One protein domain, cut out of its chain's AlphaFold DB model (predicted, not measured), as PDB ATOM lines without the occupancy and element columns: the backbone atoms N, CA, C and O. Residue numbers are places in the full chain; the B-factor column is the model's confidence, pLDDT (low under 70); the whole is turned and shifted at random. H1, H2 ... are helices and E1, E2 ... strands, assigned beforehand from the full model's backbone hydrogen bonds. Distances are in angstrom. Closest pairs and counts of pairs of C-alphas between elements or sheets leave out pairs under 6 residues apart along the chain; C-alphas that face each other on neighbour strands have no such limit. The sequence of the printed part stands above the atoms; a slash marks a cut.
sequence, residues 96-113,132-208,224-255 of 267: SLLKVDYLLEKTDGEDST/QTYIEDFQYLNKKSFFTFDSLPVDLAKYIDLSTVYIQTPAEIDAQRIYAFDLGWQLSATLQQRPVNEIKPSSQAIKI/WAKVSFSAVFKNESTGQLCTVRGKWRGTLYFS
ATOM      1  N   SER A  96     -23.094 -30.470 -25.320       91.19
ATOM      2  CA  SER A  96     -23.655 -31.312 -24.261       91.19
ATOM      3  C   SER A  96     -25.168 -31.451 -24.415       91.19
ATOM      4  O   SER A  96     -25.844 -30.550 -24.916       91.19
ATOM      5  N   LEU A  97     -25.713 -32.597 -24.002       93.12
ATOM      6  CA  LEU A  97     -27.156 -32.802 -23.920       93.12
ATOM      7  C   LEU A  97     -27.682 -32.148 -22.638       93.12
ATOM      8  O   LEU A  97     -27.294 -32.550 -21.543       93.12
ATOM      9  N   LEU A  98     -28.582 -31.175 -22.771       93.94
ATOM     10  CA  LEU A  98     -29.201 -30.499 -21.630       93.94
ATOM     11  C   LEU A  98     -30.465 -31.203 -21.150       93.94
ATOM     12  O   LEU A  98     -30.654 -31.382 -19.949       93.94
ATOM     13  N   LYS A  99     -31.360 -31.540 -22.080       93.69
ATOM     14  CA  LYS A  99     -32.655 -32.140 -21.757       93.69
ATOM     15  C   LYS A  99     -33.230 -32.934 -22.918       93.69
ATOM     16  O   LYS A  99     -32.941 -32.640 -24.079       93.69
ATOM     17  N   VAL A 100     -34.080 -33.894 -22.575       95.12
ATOM     18  CA  VAL A 100     -34.919 -34.644 -23.507       95.12
ATOM     19  C   VAL A 100     -36.341 -34.597 -22.980       95.12
ATOM     20  O   VAL A 100     -36.589 -35.001 -21.848       95.12
ATOM     21  N   ASP A 101     -37.249 -34.115 -23.813       94.75
ATOM     22  CA  ASP A 101     -38.678 -34.072 -23.536       94.75
ATOM     23  C   ASP A 101     -39.387 -35.054 -24.477       94.75
ATOM     24  O   ASP A 101     -39.056 -35.117 -25.663       94.75
ATOM     25  N   TYR A 102     -40.364 -35.796 -23.960       94.69
ATOM     26  CA  TYR A 102     -41.222 -36.688 -24.741       94.69
ATOM     27  C   TYR A 102     -42.665 -36.191 -24.714       94.69
ATOM     28  O   TYR A 102     -43.148 -35.708 -23.690       94.69
ATOM     29  N   LEU A 103     -43.346 -36.300 -25.850       92.25
ATOM     30  CA  LEU A 103     -44.673 -35.745 -26.092       92.25
ATOM     31  C   LEU A 103     -45.522 -36.793 -26.812       92.25
ATOM     32  O   LEU A 103     -45.057 -37.429 -27.754       92.25
ATOM     33  N   LEU A 104     -46.772 -36.957 -26.384       93.31
ATOM     34  CA  LEU A 104     -47.747 -37.809 -27.061       93.31
ATOM     35  C   LEU A 104     -48.608 -36.942 -27.977       93.31
ATOM     36  O   LEU A 104     -49.583 -36.328 -27.544       93.31
ATOM     37  N   GLU A 105     -48.212 -36.843 -29.242       93.12
ATOM     38  CA  GLU A 105     -49.017 -36.181 -30.267       93.12
ATOM     39  C   GLU A 105     -50.169 -37.073 -30.748       93.12
ATOM     40  O   GLU A 105     -50.255 -38.255 -30.436       93.12
ATOM     41  N   LYS A 106     -51.054 -36.524 -31.586       91.00
ATOM     42  CA  LYS A 106     -52.248 -37.226 -32.092       91.00
ATOM     43  C   LYS A 106     -51.951 -38.564 -32.792       91.00
ATOM     44  O   LYS A 106     -52.812 -39.432 -32.827       91.00
ATOM     45  N   THR A 107     -50.772 -38.704 -33.398       91.38
ATOM     46  CA  THR A 107     -50.342 -39.927 -34.104       91.38
ATOM     47  C   THR A 107     -49.459 -40.839 -33.258       91.38
ATOM     48  O   THR A 107     -48.934 -41.828 -33.773       91.38
ATOM     49  N   ASP A 108     -49.199 -40.439 -32.021       94.12
ATOM     50  CA  ASP A 108     -48.384 -41.177 -31.074       94.12
ATOM     51  C   ASP A 108     -49.286 -42.030 -30.197       94.12
ATOM     52  O   ASP A 108     -50.486 -41.784 -30.070       94.12
ATOM     53  N   GLY A 109     -48.702 -43.058 -29.603       92.12
ATOM     54  CA  GLY A 109     -49.460 -43.978 -28.783       92.12
ATOM     55  C   GLY A 109     -48.738 -45.283 -28.546       92.12
ATOM     56  O   GLY A 109     -47.621 -45.515 -29.023       92.12
ATOM     57  N   GLU A 110     -49.429 -46.112 -27.784       94.88
ATOM     58  CA  GLU A 110     -49.071 -47.483 -27.482       94.88
ATOM     59  C   GLU A 110     -49.852 -48.425 -28.392       94.88
ATOM     60  O   GLU A 110     -51.003 -48.170 -28.749       94.88
ATOM     61  N   ASP A 111     -49.204 -49.515 -28.766       95.25
ATOM     62  CA  ASP A 111     -49.796 -50.615 -29.505       95.25
ATOM     63  C   ASP A 111     -49.154 -51.922 -29.015       95.25
ATOM     64  O   ASP A 111     -48.175 -51.923 -28.260       95.25
ATOM     65  N   SER A 112     -49.720 -53.052 -29.416       96.81
ATOM     66  CA  SER A 112     -49.301 -54.356 -28.925       96.81
ATOM     67  C   SER A 112     -49.240 -55.402 -30.029       96.81
ATOM     68  O   SER A 112     -50.053 -55.419 -30.951       96.81
ATOM     69  N   THR A 113     -48.272 -56.305 -29.921       97.62
ATOM     70  CA  THR A 113     -48.083 -57.416 -30.858       97.62
ATOM     71  C   THR A 113     -47.984 -58.718 -30.080       97.62
ATOM     72  O   THR A 113     -47.165 -58.838 -29.172       97.62
ATOM     73  N   GLN A 132     -42.217 -84.751 -16.566       96.06
ATOM     74  CA  GLN A 132     -41.053 -84.073 -17.140       96.06
ATOM     75  C   GLN A 132     -41.039 -82.611 -16.708       96.06
ATOM     76  O   GLN A 132     -42.085 -81.980 -16.552       96.06
ATOM     77  N   THR A 133     -39.841 -82.072 -16.495       93.81
ATOM     78  CA  THR A 133     -39.659 -80.657 -16.168       93.81
ATOM     79  C   THR A 133     -39.633 -79.841 -17.450       93.81
ATOM     80  O   THR A 133     -38.788 -80.054 -18.317       93.81
ATOM     81  N   TYR A 134     -40.543 -78.884 -17.546       91.81
ATOM     82  CA  TYR A 134     -40.553 -77.838 -18.552       91.81
ATOM     83  C   TYR A 134     -39.901 -76.580 -17.966       91.81
ATOM     84  O   TYR A 134     -40.206 -76.190 -16.840       91.81
ATOM     85  N   ILE A 135     -38.973 -75.977 -18.712       90.31
ATOM     86  CA  ILE A 135     -38.272 -74.752 -18.315       90.31
ATOM     87  C   ILE A 135     -38.712 -73.635 -19.253       90.31
ATOM     88  O   ILE A 135     -38.568 -73.735 -20.472       90.31
ATOM     89  N   GLU A 136     -39.235 -72.569 -18.665       89.00
ATOM     90  CA  GLU A 136     -39.609 -71.353 -19.362       89.00
ATOM     91  C   GLU A 136     -38.366 -70.547 -19.703       89.00
ATOM     92  O   GLU A 136     -37.626 -70.102 -18.825       89.00
ATOM     93  N   ASP A 137     -38.157 -70.360 -21.001       84.31
ATOM     94  CA  ASP A 137     -37.054 -69.581 -21.535       84.31
ATOM     95  C   ASP A 137     -37.570 -68.386 -22.347       84.31
ATOM     96  O   ASP A 137     -38.383 -68.542 -23.268       84.31
ATOM     97  N   PHE A 138     -37.062 -67.206 -21.987       88.31
ATOM     98  CA  PHE A 138     -37.353 -65.904 -22.583       88.31
ATOM     99  C   PHE A 138     -36.109 -65.253 -23.210       88.31
ATOM    100  O   PHE A 138     -36.172 -64.094 -23.612       88.31
ATOM    101  N   GLN A 139     -34.992 -65.981 -23.349       84.06
ATOM    102  CA  GLN A 139     -33.718 -65.473 -23.892       84.06
ATOM    103  C   GLN A 139     -33.827 -64.855 -25.294       84.06
ATOM    104  O   GLN A 139     -32.987 -64.048 -25.684       84.06
ATOM    105  N   TYR A 140     -34.859 -65.216 -26.057       85.12
ATOM    106  CA  TYR A 140     -35.094 -64.703 -27.408       85.12
ATOM    107  C   TYR A 140     -35.853 -63.368 -27.435       85.12
ATOM    108  O   TYR A 140     -35.977 -62.755 -28.499       85.12
ATOM    109  N   LEU A 141     -36.384 -62.916 -26.296       92.75
ATOM    110  CA  LEU A 141     -37.086 -61.644 -26.206       92.75
ATOM    111  C   LEU A 141     -36.083 -60.500 -26.119       92.75
ATOM    112  O   LEU A 141     -35.235 -60.452 -25.229       92.75
ATOM    113  N   ASN A 142     -36.228 -59.548 -27.035       94.56
ATOM    114  CA  ASN A 142     -35.416 -58.346 -27.075       94.56
ATOM    115  C   ASN A 142     -36.313 -57.111 -27.031       94.56
ATOM    116  O   ASN A 142     -37.214 -56.977 -27.862       94.56
ATOM    117  N   LYS A 143     -36.016 -56.181 -26.118       95.06
ATOM    118  CA  LYS A 143     -36.525 -54.812 -26.221       95.06
ATOM    119  C   LYS A 143     -35.854 -54.131 -27.406       95.06
ATOM    120  O   LYS A 143     -34.659 -54.323 -27.644       95.06
ATOM    121  N   LYS A 144     -36.619 -53.331 -28.136       96.56
ATOM    122  CA  LYS A 144     -36.173 -52.592 -29.318       96.56
ATOM    123  C   LYS A 144     -36.224 -51.098 -29.049       96.56
ATOM    124  O   LYS A 144     -37.088 -50.637 -28.310       96.56
ATOM    125  N   SER A 145     -35.346 -50.336 -29.687       97.25
ATOM    126  CA  SER A 145     -35.371 -48.872 -29.634       97.25
ATOM    127  C   SER A 145     -34.752 -48.291 -30.896       97.25
ATOM    128  O   SER A 145     -33.693 -48.744 -31.336       97.25
ATOM    129  N   PHE A 146     -35.403 -47.299 -31.494       96.81
ATOM    130  CA  PHE A 146     -34.842 -46.516 -32.589       96.81
ATOM    131  C   PHE A 146     -35.468 -45.122 -32.643       96.81
ATOM    132  O   PHE A 146     -36.587 -44.906 -32.169       96.81
ATOM    133  N   PHE A 147     -34.744 -44.180 -33.242       97.00
ATOM    134  CA  PHE A 147     -35.158 -42.786 -33.361       97.00
ATOM    135  C   PHE A 147     -35.207 -42.358 -34.823       97.00
ATOM    136  O   PHE A 147     -34.261 -42.558 -35.573       97.00
ATOM    137  N   THR A 148     -36.286 -41.716 -35.241       96.88
ATOM    138  CA  THR A 148     -36.326 -40.989 -36.512       96.88
ATOM    139  C   THR A 148     -36.196 -39.509 -36.222       96.88
ATOM    140  O   THR A 148     -36.808 -39.029 -35.272       96.88
ATOM    141  N   PHE A 149     -35.440 -38.788 -37.041       95.38
ATOM    142  CA  PHE A 149     -35.198 -37.359 -36.870       95.38
ATOM    143  C   PHE A 149     -35.927 -36.581 -37.962       95.38
ATOM    144  O   PHE A 149     -35.777 -36.913 -39.137       95.38
ATOM    145  N   ASP A 150     -36.677 -35.547 -37.589       93.75
ATOM    146  CA  ASP A 150     -37.375 -34.697 -38.566       93.75
ATOM    147  C   ASP A 150     -36.366 -33.854 -39.353       93.75
ATOM    148  O   ASP A 150     -36.452 -33.692 -40.567       93.75
ATOM    149  N   SER A 151     -35.375 -33.324 -38.634       86.19
ATOM    150  CA  SER A 151     -34.229 -32.621 -39.194       86.19
ATOM    151  C   SER A 151     -33.102 -32.593 -38.168       86.19
ATOM    152  O   SER A 151     -33.353 -32.414 -36.972       86.19
ATOM    153  N   LEU A 152     -31.863 -32.734 -38.635       86.94
ATOM    154  CA  LEU A 152     -30.678 -32.554 -37.809       86.94
ATOM    155  C   LEU A 152     -30.036 -31.202 -38.152       86.94
ATOM    156  O   LEU A 152     -29.701 -30.990 -39.319       86.94
ATOM    157  N   PRO A 153     -29.853 -30.279 -37.186       85.75
ATOM    158  CA  PRO A 153     -29.175 -29.015 -37.456       85.75
ATOM    159  C   PRO A 153     -27.777 -29.262 -38.035       85.75
ATOM    160  O   PRO A 153     -26.994 -30.012 -37.453       85.75
ATOM    161  N   VAL A 154     -27.462 -28.620 -39.165       83.00
ATOM    162  CA  VAL A 154     -26.208 -28.831 -39.917       83.00
ATOM    163  C   VAL A 154     -24.977 -28.621 -39.040       83.00
ATOM    164  O   VAL A 154     -24.014 -29.377 -39.136       83.00
ATOM    165  N   ASP A 155     -25.012 -27.615 -38.167       79.44
ATOM    166  CA  ASP A 155     -23.902 -27.349 -37.259       79.44
ATOM    167  C   ASP A 155     -23.754 -28.467 -36.234       79.44
ATOM    168  O   ASP A 155     -22.655 -28.968 -36.047       79.44
ATOM    169  N   LEU A 156     -24.852 -28.959 -35.654       85.06
ATOM    170  CA  LEU A 156     -24.806 -30.085 -34.723       85.06
ATOM    171  C   LEU A 156     -24.233 -31.343 -35.402       85.06
ATOM    172  O   LEU A 156     -23.307 -31.956 -34.878       85.06
ATOM    173  N   ALA A 157     -24.708 -31.671 -36.607       85.25
ATOM    174  CA  ALA A 157     -24.297 -32.859 -37.359       85.25
ATOM    175  C   ALA A 157     -22.784 -32.940 -37.643       85.25
ATOM    176  O   ALA A 157     -22.244 -34.033 -37.787       85.25
ATOM    177  N   LYS A 158     -22.090 -31.795 -37.723       85.56
ATOM    178  CA  LYS A 158     -20.636 -31.736 -37.957       85.56
ATOM    179  C   LYS A 158     -19.811 -32.090 -36.723       85.56
ATOM    180  O   LYS A 158     -18.667 -32.512 -36.865       85.56
ATOM    181  N   TYR A 159     -20.355 -31.860 -35.529       85.12
ATOM    182  CA  TYR A 159     -19.589 -31.906 -34.281       85.12
ATOM    183  C   TYR A 159     -19.990 -33.048 -33.350       85.12
ATOM    184  O   TYR A 159     -19.221 -33.374 -32.446       85.12
ATOM    185  N   ILE A 160     -21.173 -33.643 -33.527       85.56
ATOM    186  CA  ILE A 160     -21.628 -34.752 -32.689       85.56
ATOM    187  C   ILE A 160     -22.182 -35.904 -33.522       85.56
ATOM    188  O   ILE A 160     -23.057 -35.736 -34.368       85.56
ATOM    189  N   ASP A 161     -21.699 -37.102 -33.212       89.06
ATOM    190  CA  ASP A 161     -22.353 -38.341 -33.599       89.06
ATOM    191  C   ASP A 161     -23.412 -38.679 -32.543       89.06
ATOM    192  O   ASP A 161     -23.084 -39.044 -31.407       89.06
ATOM    193  N   LEU A 162     -24.690 -38.543 -32.906       90.00
ATOM    194  CA  LEU A 162     -25.804 -38.803 -31.992       90.00
ATOM    195  C   LEU A 162     -25.835 -40.254 -31.490       90.00
ATOM    196  O   LEU A 162     -26.302 -40.494 -30.376       90.00
ATOM    197  N   SER A 163     -25.258 -41.209 -32.227       89.50
ATOM    198  CA  SER A 163     -25.177 -42.606 -31.784       89.50
ATOM    199  C   SER A 163     -24.284 -42.796 -30.549       89.50
ATOM    200  O   SER A 163     -24.382 -43.802 -29.846       89.50
ATOM    201  N   THR A 164     -23.455 -41.806 -30.213       89.94
ATOM    202  CA  THR A 164     -22.638 -41.802 -28.988       89.94
ATOM    203  C   THR A 164     -23.369 -41.226 -27.771       89.94
ATOM    204  O   THR A 164     -22.871 -41.318 -26.645       89.94
ATOM    205  N   VAL A 165     -24.552 -40.636 -27.970       91.81
ATOM    206  CA  VAL A 165     -25.356 -40.000 -26.921       91.81
ATOM    207  C   VAL A 165     -26.372 -40.999 -26.390       91.81
ATOM    208  O   VAL A 165     -27.177 -41.522 -27.150       91.81
ATOM    209  N   TYR A 166     -26.370 -41.230 -25.079       93.25
ATOM    210  CA  TYR A 166     -27.328 -42.116 -24.415       93.25
ATOM    211  C   TYR A 166     -28.426 -41.304 -23.733       93.25
ATOM    212  O   TYR A 166     -28.129 -40.399 -22.952       93.25
ATOM    213  N   ILE A 167     -29.685 -41.651 -23.996       93.94
ATOM    214  CA  ILE A 167     -30.859 -40.981 -23.435       93.94
ATOM    215  C   ILE A 167     -31.855 -41.984 -22.876       93.94
ATOM    216  O   ILE A 167     -32.050 -43.061 -23.432       93.94
ATOM    217  N   GLN A 168     -32.498 -41.624 -21.772       94.69
ATOM    218  CA  GLN A 168     -33.619 -42.386 -21.231       94.69
ATOM    219  C   GLN A 168     -34.791 -42.372 -22.210       94.69
ATOM    220  O   GLN A 168     -35.046 -41.348 -22.846       94.69
ATOM    221  N   THR A 169     -35.505 -43.489 -22.316       94.56
ATOM    222  CA  THR A 169     -36.687 -43.639 -23.178       94.56
ATOM    223  C   THR A 169     -37.898 -44.037 -22.351       94.56
ATOM    224  O   THR A 169     -37.712 -44.603 -21.275       94.56
ATOM    225  N   PRO A 170     -39.125 -43.781 -22.826       94.75
ATOM    226  CA  PRO A 170     -40.328 -44.260 -22.159       94.75
ATOM    227  C   PRO A 170     -40.267 -45.772 -21.896       94.75
ATOM    228  O   PRO A 170     -39.854 -46.536 -22.767       94.75
ATOM    229  N   ALA A 171     -40.665 -46.182 -20.695       92.38
ATOM    230  CA  ALA A 171     -40.841 -47.586 -20.309       92.38
ATOM    231  C   ALA A 171     -42.313 -47.936 -20.073       92.38
ATOM    232  O   ALA A 171     -42.711 -49.067 -20.314       92.38
ATOM    233  N   GLU A 172     -43.119 -46.968 -19.636       90.94
ATOM    234  CA  GLU A 172     -44.553 -47.140 -19.402       90.94
ATOM    235  C   GLU A 172     -45.308 -45.885 -19.834       90.94
ATOM    236  O   GLU A 172     -44.874 -44.754 -19.563       90.94
ATOM    237  N   ILE A 173     -46.439 -46.099 -20.504       89.75
ATOM    238  CA  ILE A 173     -47.348 -45.066 -20.988       89.75
ATOM    239  C   ILE A 173     -48.753 -45.427 -20.504       89.75
ATOM    240  O   ILE A 173     -49.141 -46.586 -20.523       89.75
ATOM    241  N   ASP A 174     -49.518 -44.440 -20.052       84.00
ATOM    242  CA  ASP A 174     -50.949 -44.610 -19.790       84.00
ATOM    243  C   ASP A 174     -51.700 -43.334 -20.173       84.00
ATOM    244  O   ASP A 174     -51.204 -42.237 -19.925       84.00
ATOM    245  N   ALA A 175     -52.864 -43.505 -20.808       71.19
ATOM    246  CA  ALA A 175     -53.939 -42.554 -21.123       71.19
ATOM    247  C   ALA A 175     -53.600 -41.106 -21.547       71.19
ATOM    248  O   ALA A 175     -54.550 -40.341 -21.675       71.19
ATOM    249  N   GLN A 176     -52.323 -40.734 -21.758       76.25
ATOM    250  CA  GLN A 176     -51.721 -39.459 -22.231       76.25
ATOM    251  C   GLN A 176     -50.396 -39.088 -21.524       76.25
ATOM    252  O   GLN A 176     -49.881 -37.986 -21.730       76.25
ATOM    253  N   ARG A 177     -49.813 -39.939 -20.676       82.88
ATOM    254  CA  ARG A 177     -48.593 -39.611 -19.923       82.88
ATOM    255  C   ARG A 177     -47.584 -40.747 -19.952       82.88
ATOM    256  O   ARG A 177     -47.936 -41.914 -20.065       82.88
ATOM    257  N   ILE A 178     -46.321 -40.360 -19.820       85.25
ATOM    258  CA  ILE A 178     -45.178 -41.260 -19.673       85.25
ATOM    259  C   ILE A 178     -44.814 -41.264 -18.192       85.25
ATOM    260  O   ILE A 178     -44.562 -40.198 -17.626       85.25
ATOM    261  N   TYR A 179     -44.820 -42.437 -17.565       79.00
ATOM    262  CA  TYR A 179     -44.691 -42.561 -16.105       79.00
ATOM    263  C   TYR A 179     -43.368 -43.175 -15.656       79.00
ATOM    264  O   TYR A 179     -42.930 -42.939 -14.530       79.00
ATOM    265  N   ALA A 180     -42.713 -43.920 -16.541       80.31
ATOM    266  CA  ALA A 180     -41.449 -44.575 -16.261       80.31
ATOM    267  C   ALA A 180     -40.489 -44.434 -17.441       80.31
ATOM    268  O   ALA A 180     -40.904 -44.268 -18.592       80.31
ATOM    269  N   PHE A 181     -39.197 -44.537 -17.136       86.38
ATOM    270  CA  PHE A 181     -38.121 -44.461 -18.111       86.38
ATOM    271  C   PHE A 181     -37.194 -45.669 -17.993       86.38
ATOM    272  O   PHE A 181     -36.801 -46.042 -16.887       86.38
ATOM    273  N   ASP A 182     -36.830 -46.250 -19.134       83.62
ATOM    274  CA  ASP A 182     -35.874 -47.354 -19.230       83.62
ATOM    275  C   ASP A 182     -34.430 -46.816 -19.259       83.62
ATOM    276  O   ASP A 182     -34.168 -45.632 -19.519       83.62
ATOM    277  N   LEU A 183     -33.473 -47.705 -18.998       75.75
ATOM    278  CA  LEU A 183     -32.042 -47.450 -19.102       75.75
ATOM    279  C   LEU A 183     -31.684 -46.880 -20.477       75.75
ATOM    280  O   LEU A 183     -32.197 -47.305 -21.510       75.75
ATOM    281  N   GLY A 184     -30.745 -45.930 -20.480       84.31
ATOM    282  CA  GLY A 184     -30.488 -45.089 -21.643       84.31
ATOM    283  C   GLY A 184     -30.189 -45.873 -22.924       84.31
ATOM    284  O   GLY A 184     -29.362 -46.786 -22.922       84.31
ATOM    285  N   TRP A 185     -30.847 -45.513 -24.021       94.12
ATOM    286  CA  TRP A 185     -30.596 -45.995 -25.380       94.12
ATOM    287  C   TRP A 185     -29.768 -44.976 -26.147       94.12
ATOM    288  O   TRP A 185     -29.816 -43.787 -25.837       94.12
ATOM    289  N   GLN A 186     -29.018 -45.419 -27.153       95.12
ATOM    290  CA  GLN A 186     -28.313 -44.478 -28.016       95.12
ATOM    291  C   GLN A 186     -29.335 -43.681 -28.828       95.12
ATOM    292  O   GLN A 186     -30.298 -44.253 -29.344       95.12
ATOM    293  N   LEU A 187     -29.124 -42.377 -28.977       94.12
ATOM    294  CA  LEU A 187     -29.939 -41.514 -29.823       94.12
ATOM    295  C   LEU A 187     -29.583 -41.770 -31.297       94.12
ATOM    296  O   LEU A 187     -28.876 -41.002 -31.938       94.12
ATOM    297  N   SER A 188     -30.029 -42.906 -31.825       94.81
ATOM    298  CA  SER A 188     -29.622 -43.424 -33.132       94.81
ATOM    299  C   SER A 188     -30.818 -43.808 -33.997       94.81
ATOM    300  O   SER A 188     -31.825 -44.314 -33.498       94.81
ATOM    301  N   ALA A 189     -30.667 -43.616 -35.309       94.94
ATOM    302  CA  ALA A 189     -31.615 -44.105 -36.308       94.94
ATOM    303  C   ALA A 189     -31.492 -45.605 -36.590       94.94
ATOM    304  O   ALA A 189     -32.393 -46.201 -37.181       94.94
ATOM    305  N   THR A 190     -30.408 -46.234 -36.144       96.62
ATOM    306  CA  THR A 190     -30.235 -47.679 -36.257       96.62
ATOM    307  C   THR A 190     -31.077 -48.391 -35.205       96.62
ATOM    308  O   THR A 190     -31.064 -48.013 -34.031       96.62
ATOM    309  N   LEU A 191     -31.778 -49.452 -35.617       97.06
ATOM    310  CA  LEU A 191     -32.520 -50.315 -34.706       97.06
ATOM    311  C   LEU A 191     -31.574 -50.944 -33.682       97.06
ATOM    312  O   LEU A 191     -30.700 -51.735 -34.033       97.06
ATOM    313  N   GLN A 192     -31.783 -50.614 -32.413       96.50
ATOM    314  CA  GLN A 192     -31.073 -51.206 -31.287       96.50
ATOM    315  C   GLN A 192     -31.926 -52.294 -30.649       96.50
ATOM    316  O   GLN A 192     -33.154 -52.191 -30.609       96.50
ATOM    317  N   GLN A 193     -31.262 -53.319 -30.120       95.88
ATOM    318  CA  GLN A 193     -31.896 -54.427 -29.416       95.88
ATOM    319  C   GLN A 193     -31.136 -54.742 -28.131       95.88
ATOM    320  O   GLN A 193     -29.905 -54.688 -28.106       95.88
ATOM    321  N   ARG A 194     -31.867 -55.067 -27.064       92.50
ATOM    322  CA  ARG A 194     -31.303 -55.558 -25.802       92.50
ATOM    323  C   ARG A 194     -32.121 -56.738 -25.286       92.50
ATOM    324  O   ARG A 194     -33.350 -56.646 -25.326       92.50
ATOM    325  N   PRO A 195     -31.473 -57.792 -24.768       91.69
ATOM    326  CA  PRO A 195     -32.181 -58.927 -24.199       91.69
ATOM    327  C   PRO A 195     -32.991 -58.510 -22.972       91.69
ATOM    328  O   PRO A 195     -32.584 -57.639 -22.197       91.69
ATOM    329  N   VAL A 196     -34.144 -59.150 -22.790       88.69
ATOM    330  CA  VAL A 196     -34.969 -58.983 -21.593       88.69
ATOM    331  C   VAL A 196     -34.342 -59.783 -20.452       88.69
ATOM    332  O   VAL A 196     -34.536 -60.987 -20.339       88.69
ATOM    333  N   ASN A 197     -33.592 -59.104 -19.584       78.88
ATOM    334  CA  ASN A 197     -32.929 -59.740 -18.437       78.88
ATOM    335  C   ASN A 197     -33.802 -59.779 -17.167       78.88
ATOM    336  O   ASN A 197     -33.397 -60.338 -16.149       78.88
ATOM    337  N   GLU A 198     -34.976 -59.151 -17.203       74.00
ATOM    338  CA  GLU A 198     -35.847 -58.972 -16.034       74.00
ATOM    339  C   GLU A 198     -36.724 -60.202 -15.753       74.00
ATOM    340  O   GLU A 198     -37.122 -60.430 -14.609       74.00
ATOM    341  N   ILE A 199     -36.997 -61.026 -16.771       79.06
ATOM    342  CA  ILE A 199     -37.851 -62.208 -16.632       79.06
ATOM    343  C   ILE A 199     -36.983 -63.395 -16.221       79.06
ATOM    344  O   ILE A 199     -36.200 -63.926 -17.009       79.06
ATOM    345  N   LYS A 200     -37.116 -63.815 -14.961       80.69
ATOM    346  CA  LYS A 200     -36.412 -64.997 -14.461       80.69
ATOM    347  C   LYS A 200     -37.008 -66.261 -15.087       80.69
ATOM    348  O   LYS A 200     -38.234 -66.382 -15.110       80.69
ATOM    349  N   PRO A 201     -36.170 -67.219 -15.523       83.19
ATOM    350  CA  PRO A 201     -36.647 -68.535 -15.919       83.19
ATOM    351  C   PRO A 201     -37.466 -69.160 -14.793       83.19
ATOM    352  O   PRO A 201     -37.078 -69.095 -13.621       83.19
ATOM    353  N   SER A 202     -38.579 -69.779 -15.157       87.44
ATOM    354  CA  SER A 202     -39.389 -70.582 -14.252       87.44
ATOM    355  C   SER A 202     -39.363 -72.034 -14.723       87.44
ATOM    356  O   SER A 202     -39.114 -72.318 -15.894       87.44
ATOM    357  N   SER A 203     -39.556 -72.976 -13.809       91.25
ATOM    358  CA  SER A 203     -39.623 -74.393 -14.153       91.25
ATOM    359  C   SER A 203     -40.896 -74.991 -13.597       91.25
ATOM    360  O   SER A 203     -41.183 -74.836 -12.409       91.25
ATOM    361  N   GLN A 204     -41.615 -75.730 -14.428       91.56
ATOM    362  CA  GLN A 204     -42.852 -76.389 -14.057       91.56
ATOM    363  C   GLN A 204     -42.765 -77.873 -14.379       91.56
ATOM    364  O   GLN A 204     -42.286 -78.280 -15.436       91.56
ATOM    365  N   ALA A 205     -43.248 -78.703 -13.463       94.81
ATOM    366  CA  ALA A 205     -43.382 -80.120 -13.725       94.81
ATOM    367  C   ALA A 205     -44.694 -80.410 -14.461       94.81
ATOM    368  O   ALA A 205     -45.772 -80.055 -13.980       94.81
ATOM    369  N   ILE A 206     -44.601 -81.089 -15.600       95.81
ATOM    370  CA  ILE A 206     -45.740 -81.471 -16.432       95.81
ATOM    371  C   ILE A 206     -45.928 -82.980 -16.335       95.81
ATOM    372  O   ILE A 206     -45.002 -83.754 -16.581       95.81
ATOM    373  N   LYS A 207     -47.139 -83.390 -15.958       96.81
ATOM    374  CA  LYS A 207     -47.565 -84.792 -15.966       96.81
ATOM    375  C   LYS A 207     -47.998 -85.161 -17.379       96.81
ATOM    376  O   LYS A 207     -48.813 -84.461 -17.969       96.81
ATOM    377  N   ILE A 208     -47.446 -86.248 -17.899       97.50
ATOM    378  CA  ILE A 208     -47.668 -86.713 -19.265       97.50
ATOM    379  C   ILE A 208     -48.344 -88.084 -19.175       97.50
ATOM    380  O   ILE A 208     -47.708 -89.036 -18.700       97.50
ATOM    381  N   TRP A 224     -45.406 -51.844 -27.323       96.50
ATOM    382  CA  TRP A 224     -44.471 -50.905 -27.925       96.50
ATOM    383  C   TRP A 224     -45.153 -49.566 -28.144       96.50
ATOM    384  O   TRP A 224     -46.371 -49.475 -28.259       96.50
ATOM    385  N   ALA A 225     -44.359 -48.508 -28.213       96.38
ATOM    386  CA  ALA A 225     -44.885 -47.172 -28.423       96.38
ATOM    387  C   ALA A 225     -44.155 -46.439 -29.533       96.38
ATOM    388  O   ALA A 225     -42.995 -46.723 -29.845       96.38
ATOM    389  N   LYS A 226     -44.857 -45.468 -30.108       96.62
ATOM    390  CA  LYS A 226     -44.294 -44.403 -30.934       96.62
ATOM    391  C   LYS A 226     -44.599 -43.078 -30.244       96.62
ATOM    392  O   LYS A 226     -45.760 -42.806 -29.967       96.62
ATOM    393  N   VAL A 227     -43.572 -42.273 -29.980       95.94
ATOM    394  CA  VAL A 227     -43.679 -41.041 -29.183       95.94
ATOM    395  C   VAL A 227     -42.825 -39.939 -29.805       95.94
ATOM    396  O   VAL A 227     -41.677 -40.189 -30.173       95.94
ATOM    397  N   SER A 228     -43.347 -38.719 -29.915       96.69
ATOM    398  CA  SER A 228     -42.550 -37.534 -30.246       96.69
ATOM    399  C   SER A 228     -41.515 -37.232 -29.176       96.69
ATOM    400  O   SER A 228     -41.775 -37.358 -27.981       96.69
ATOM    401  N   PHE A 229     -40.340 -36.772 -29.592       96.06
ATOM    402  CA  PHE A 229     -39.318 -36.304 -28.665       96.06
ATOM    403  C   PHE A 229     -38.645 -35.020 -29.149       96.06
ATOM    404  O   PHE A 229     -38.609 -34.701 -30.341       96.06
ATOM    405  N   SER A 230     -38.074 -34.293 -28.194       95.88
ATOM    406  CA  SER A 230     -37.245 -33.116 -28.415       95.88
ATOM    407  C   SER A 230     -36.018 -33.185 -27.511       95.88
ATOM    408  O   SER A 230     -36.141 -33.134 -26.290       95.88
ATOM    409  N   ALA A 231     -34.828 -33.255 -28.102       95.38
ATOM    410  CA  ALA A 231     -33.549 -33.222 -27.402       95.38
ATOM    411  C   ALA A 231     -32.871 -31.861 -27.605       95.38
ATOM    412  O   ALA A 231     -32.672 -31.419 -28.737       95.38
ATOM    413  N   VAL A 232     -32.510 -31.183 -26.514       95.12
ATOM    414  CA  VAL A 232     -31.830 -29.881 -26.557       95.12
ATOM    415  C   VAL A 232     -30.359 -30.061 -26.220       95.12
ATOM    416  O   VAL A 232     -30.012 -30.505 -25.126       95.12
ATOM    417  N   PHE A 233     -29.508 -29.662 -27.154       94.44
ATOM    418  CA  PHE A 233     -28.064 -29.622 -27.019       94.44
ATOM    419  C   PHE A 233     -27.593 -28.185 -26.827       94.44
ATOM    420  O   PHE A 233     -28.157 -27.259 -27.413       94.44
ATOM    421  N   LYS A 234     -26.542 -27.999 -26.037       93.31
ATOM    422  CA  LYS A 234     -25.888 -26.707 -25.844       93.31
ATOM    423  C   LYS A 234     -24.461 -26.779 -26.340       93.31
ATOM    424  O   LYS A 234     -23.723 -27.668 -25.931       93.31
ATOM    425  N   ASN A 235     -24.087 -25.828 -27.185       91.19
ATOM    426  CA  ASN A 235     -22.702 -25.601 -27.535       91.19
ATOM    427  C   ASN A 235     -21.963 -25.050 -26.305       91.19
ATOM    428  O   ASN A 235     -22.337 -24.003 -25.773       91.19
ATOM    429  N   GLU A 236     -20.931 -25.744 -25.842       90.38
ATOM    430  CA  GLU A 236     -20.196 -25.371 -24.630       90.38
ATOM    431  C   GLU A 236     -19.303 -24.141 -24.823       90.38
ATOM    432  O   GLU A 236     -19.049 -23.420 -23.860       90.38
ATOM    433  N   SER A 237     -18.851 -23.858 -26.049       89.69
ATOM    434  CA  SER A 237     -18.007 -22.690 -26.327       89.69
ATOM    435  C   SER A 237     -18.820 -21.426 -26.603       89.69
ATOM    436  O   SER A 237     -18.445 -20.353 -26.139       89.69
ATOM    437  N   THR A 238     -19.939 -21.533 -27.326       90.06
ATOM    438  CA  THR A 238     -20.755 -20.364 -27.716       90.06
ATOM    439  C   THR A 238     -21.999 -20.161 -26.854       90.06
ATOM    440  O   THR A 238     -22.611 -19.096 -26.894       90.06
ATOM    441  N   GLY A 239     -22.422 -21.177 -26.100       90.50
ATOM    442  CA  GLY A 239     -23.695 -21.183 -25.378       90.50
ATOM    443  C   GLY A 239     -24.931 -21.366 -26.266       90.50
ATOM    444  O   GLY A 239     -26.044 -21.407 -25.742       90.50
ATOM    445  N   GLN A 240     -24.760 -21.495 -27.587       91.38
ATOM    446  CA  GLN A 240     -25.853 -21.671 -28.542       91.38
ATOM    447  C   GLN A 240     -26.634 -22.960 -28.266       91.38
ATOM    448  O   GLN A 240     -26.046 -24.014 -28.027       91.38
ATOM    449  N   LEU A 241     -27.964 -22.890 -28.345       93.06
ATOM    450  CA  LEU A 241     -28.840 -24.051 -28.202       93.06
ATOM    451  C   LEU A 241     -29.230 -24.611 -29.572       93.06
ATOM    452  O   LEU A 241     -29.641 -23.870 -30.465       93.06
ATOM    453  N   CYS A 242     -29.155 -25.929 -29.712       93.06
ATOM    454  CA  CYS A 242     -29.626 -26.667 -30.876       93.06
ATOM    455  C   CYS A 242     -30.673 -27.683 -30.426       93.06
ATOM    456  O   CYS A 242     -30.453 -28.431 -29.477       93.06
ATOM    457  N   THR A 243     -31.820 -27.726 -31.096       94.19
ATOM    458  CA  THR A 243     -32.879 -28.693 -30.790       94.19
ATOM    459  C   THR A 243     -32.979 -29.723 -31.901       94.19
ATOM    460  O   THR A 243     -33.080 -29.366 -33.072       94.19
ATOM    461  N   VAL A 244     -32.973 -30.995 -31.519       95.06
ATOM    462  CA  VAL A 244     -33.246 -32.137 -32.389       95.06
ATOM    463  C   VAL A 244     -34.635 -32.650 -32.054       95.06
ATOM    464  O   VAL A 244     -34.944 -32.863 -30.883       95.06
ATOM    465  N   ARG A 245     -35.472 -32.837 -33.071       96.44
ATOM    466  CA  ARG A 245     -36.834 -33.356 -32.925       96.44
ATOM    467  C   ARG A 245     -37.029 -34.596 -33.769       96.44
ATOM    468  O   ARG A 245     -36.314 -34.804 -34.754       96.44
ATOM    469  N   GLY A 246     -38.001 -35.400 -33.371       96.94
ATOM    470  CA  GLY A 246     -38.400 -36.554 -34.143       96.94
ATOM    471  C   GLY A 246     -39.303 -37.493 -33.368       96.94
ATOM    472  O   GLY A 246     -39.995 -37.085 -32.435       96.94
ATOM    473  N   LYS A 247     -39.270 -38.772 -33.740       97.31
ATOM    474  CA  LYS A 247     -40.050 -39.832 -33.096       97.31
ATOM    475  C   LYS A 247     -39.116 -40.887 -32.524       97.31
ATOM    476  O   LYS A 247     -38.180 -41.327 -33.185       97.31
ATOM    477  N   TRP A 248     -39.399 -41.320 -31.309       97.44
ATOM    478  CA  TRP A 248     -38.875 -42.551 -30.748       97.44
ATOM    479  C   TRP A 248     -39.885 -43.666 -30.988       97.44
ATOM    480  O   TRP A 248     -41.093 -43.459 -30.840       97.44
ATOM    481  N   ARG A 249     -39.397 -44.853 -31.343       97.38
ATOM    482  CA  ARG A 249     -40.198 -46.069 -31.333       97.38
ATOM    483  C   ARG A 249     -39.427 -47.188 -30.661       97.38
ATOM    484  O   ARG A 249     -38.278 -47.463 -31.006       97.38
ATOM    485  N   GLY A 250     -40.080 -47.855 -29.723       97.00
ATOM    486  CA  GLY A 250     -39.440 -48.918 -28.971       97.00
ATOM    487  C   GLY A 250     -40.406 -49.759 -28.162       97.00
ATOM    488  O   GLY A 250     -41.587 -49.437 -28.027       97.00
ATOM    489  N   THR A 251     -39.879 -50.868 -27.663       96.50
ATOM    490  CA  THR A 251     -40.585 -51.783 -26.771       96.50
ATOM    491  C   THR A 251     -40.640 -51.170 -25.377       96.50
ATOM    492  O   THR A 251     -39.600 -50.810 -24.826       96.50
ATOM    493  N   LEU A 252     -41.838 -51.088 -24.808       94.56
ATOM    494  CA  LEU A 252     -42.069 -50.671 -23.430       94.56
ATOM    495  C   LEU A 252     -41.777 -51.850 -22.490       94.56
ATOM    496  O   LEU A 252     -40.815 -51.844 -21.718       94.56
ATOM    497  N   TYR A 253     -42.560 -52.919 -22.637       93.19
ATOM    498  CA  TYR A 253     -42.484 -54.126 -21.822       93.19
ATOM    499  C   TYR A 253     -43.114 -55.326 -22.548       93.19
ATOM    500  O   TYR A 253     -43.758 -55.192 -23.590       93.19
ATOM    501  N   PHE A 254     -42.919 -56.518 -21.985       94.19
ATOM    502  CA  PHE A 254     -43.608 -57.739 -22.397       94.19
ATOM    503  C   PHE A 254     -44.550 -58.180 -21.279       94.19
ATOM    504  O   PHE A 254     -44.174 -58.141 -20.109       94.19
ATOM    505  N   SER A 255     -45.767 -58.592 -21.624       93.50
ATOM    506  CA  SER A 255     -46.771 -59.036 -20.650       93.50
ATOM    507  C   SER A 255     -47.721 -60.068 -21.265       93.50
ATOM    508  O   SER A 255     -47.548 -60.480 -22.412       93.50
TER     509      SER A 255
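What this domain is: This is residues 96 to 113, 132 to 208 and 224 to 255 of the 267 residues of an uncharacterized protein of Pedobacter sp. V48 (UniProt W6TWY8). A twisted sheet of six strands, E1, E2, E4, E7, E9 and E10, is crossed by a hairpin, E5 and E6, that packs against it, and a thin two-stranded arm, E3 and E8, reaches far away from this body. The one short helix, H1, sits over the sheet towards the end remote from the arm, and the arm makes much of the length. The printed part has 127 residues, with ten named strands and one named helix in the order E1, E2, E3, E4, H1, E5, E6, E7, E8, E9, E10; the class is mostly strand. The large sheet is branched at E9, its neighbour pairs antiparallel. The whole is loose, with a radius of gyration of the C-alphas of 18.4 A, and spans 71 by 30 by 20 A.

Where its parts are: E1, residues 96 to 103, begins with C-alpha 96 at (-23.655, -31.312, -24.261) and is 21.6 A long. E2 is residues 109 to 113. After a cut comes E3, residues 132 to 135, with C-alpha 132 at (-41.053, -84.073, -17.140). E4, residues 142 to 151, is 28.5 A long, and H1 is residues 154 to 159, 9.2 A long. E5, residues 166 to 174, is 24.2 A long; E6, residues 177 to 186, is 22.4 A long and bends by 79 degrees at residue 183. E7 is residues 192 to 195, and E8 is residues 203 to 208, 15.6 A long. After the second cut, E9, residues 224 to 235, is 33.4 A long and bends by 54 degrees at residue 227. E10, residues 241 to 255, is the longest strand, at 40.0 A; it bends by 55 degrees at residue 246 and ends with C-alpha 255 at (-46.771, -59.036, -20.650).

How they stand to each other: In the branched sheet, E1 and E2 lie on one side of E9, beside residues 228 to 234 and 224 to 226, and E10 lies on the other side. E1 and E9 are antiparallel at 149 degrees, with N 101 and O 230 at 2.9 A. E2 and E9 are antiparallel too, with N 111 and O 224 at 2.9 A. E9 and E10 form a hairpin, with N 231 and O 244 at 2.8 A. On the side of E10 other than that of E9 lies E4, with N 148 and O 247 at 2.8 A. The edge strand E7 is antiparallel to E4, with N 143 and O 194 at 2.8 A. H1 is on this sheet at a height of 9.9 A, only just over E9 with 3 of its C-alphas, and runs across the strands at 77 degrees to E9 on the local plane. In H1, 1 of 2 O i to N i+4 pairs and 3 of 3 O i to N i+3 pairs are within hydrogen-bond range. The hairpin E5 and E6 has N 171 and O 180 at 2.9 A. The closest C-alphas of E5 and E10 are those of Ala 171 and Leu 252, 4.6 A apart; E5 and E9 are near each other. The closest C-alphas of E4 and E6, those of Ser 145 and Trp 185, are 7.0 A apart. E3 and E8 are antiparallel, with N 134 and O 204 at 2.8 A; E3 is apart from E4, and E8 is apart from E7.

The domain as a whole: The two C-alphas farthest apart, those of Ile 208 and Thr 238, are 72.1 A apart. Residues 114 to 131 are not printed, and C-alphas 113 and 132 are 30.8 A apart across this cut. Residues 209 to 223 are not printed either, with 37.0 A between C-alphas 208 and 224. Of the links that are printed whole, none is long. The mean pLDDT of the printed part is 91.2, and no printed residue is under 70.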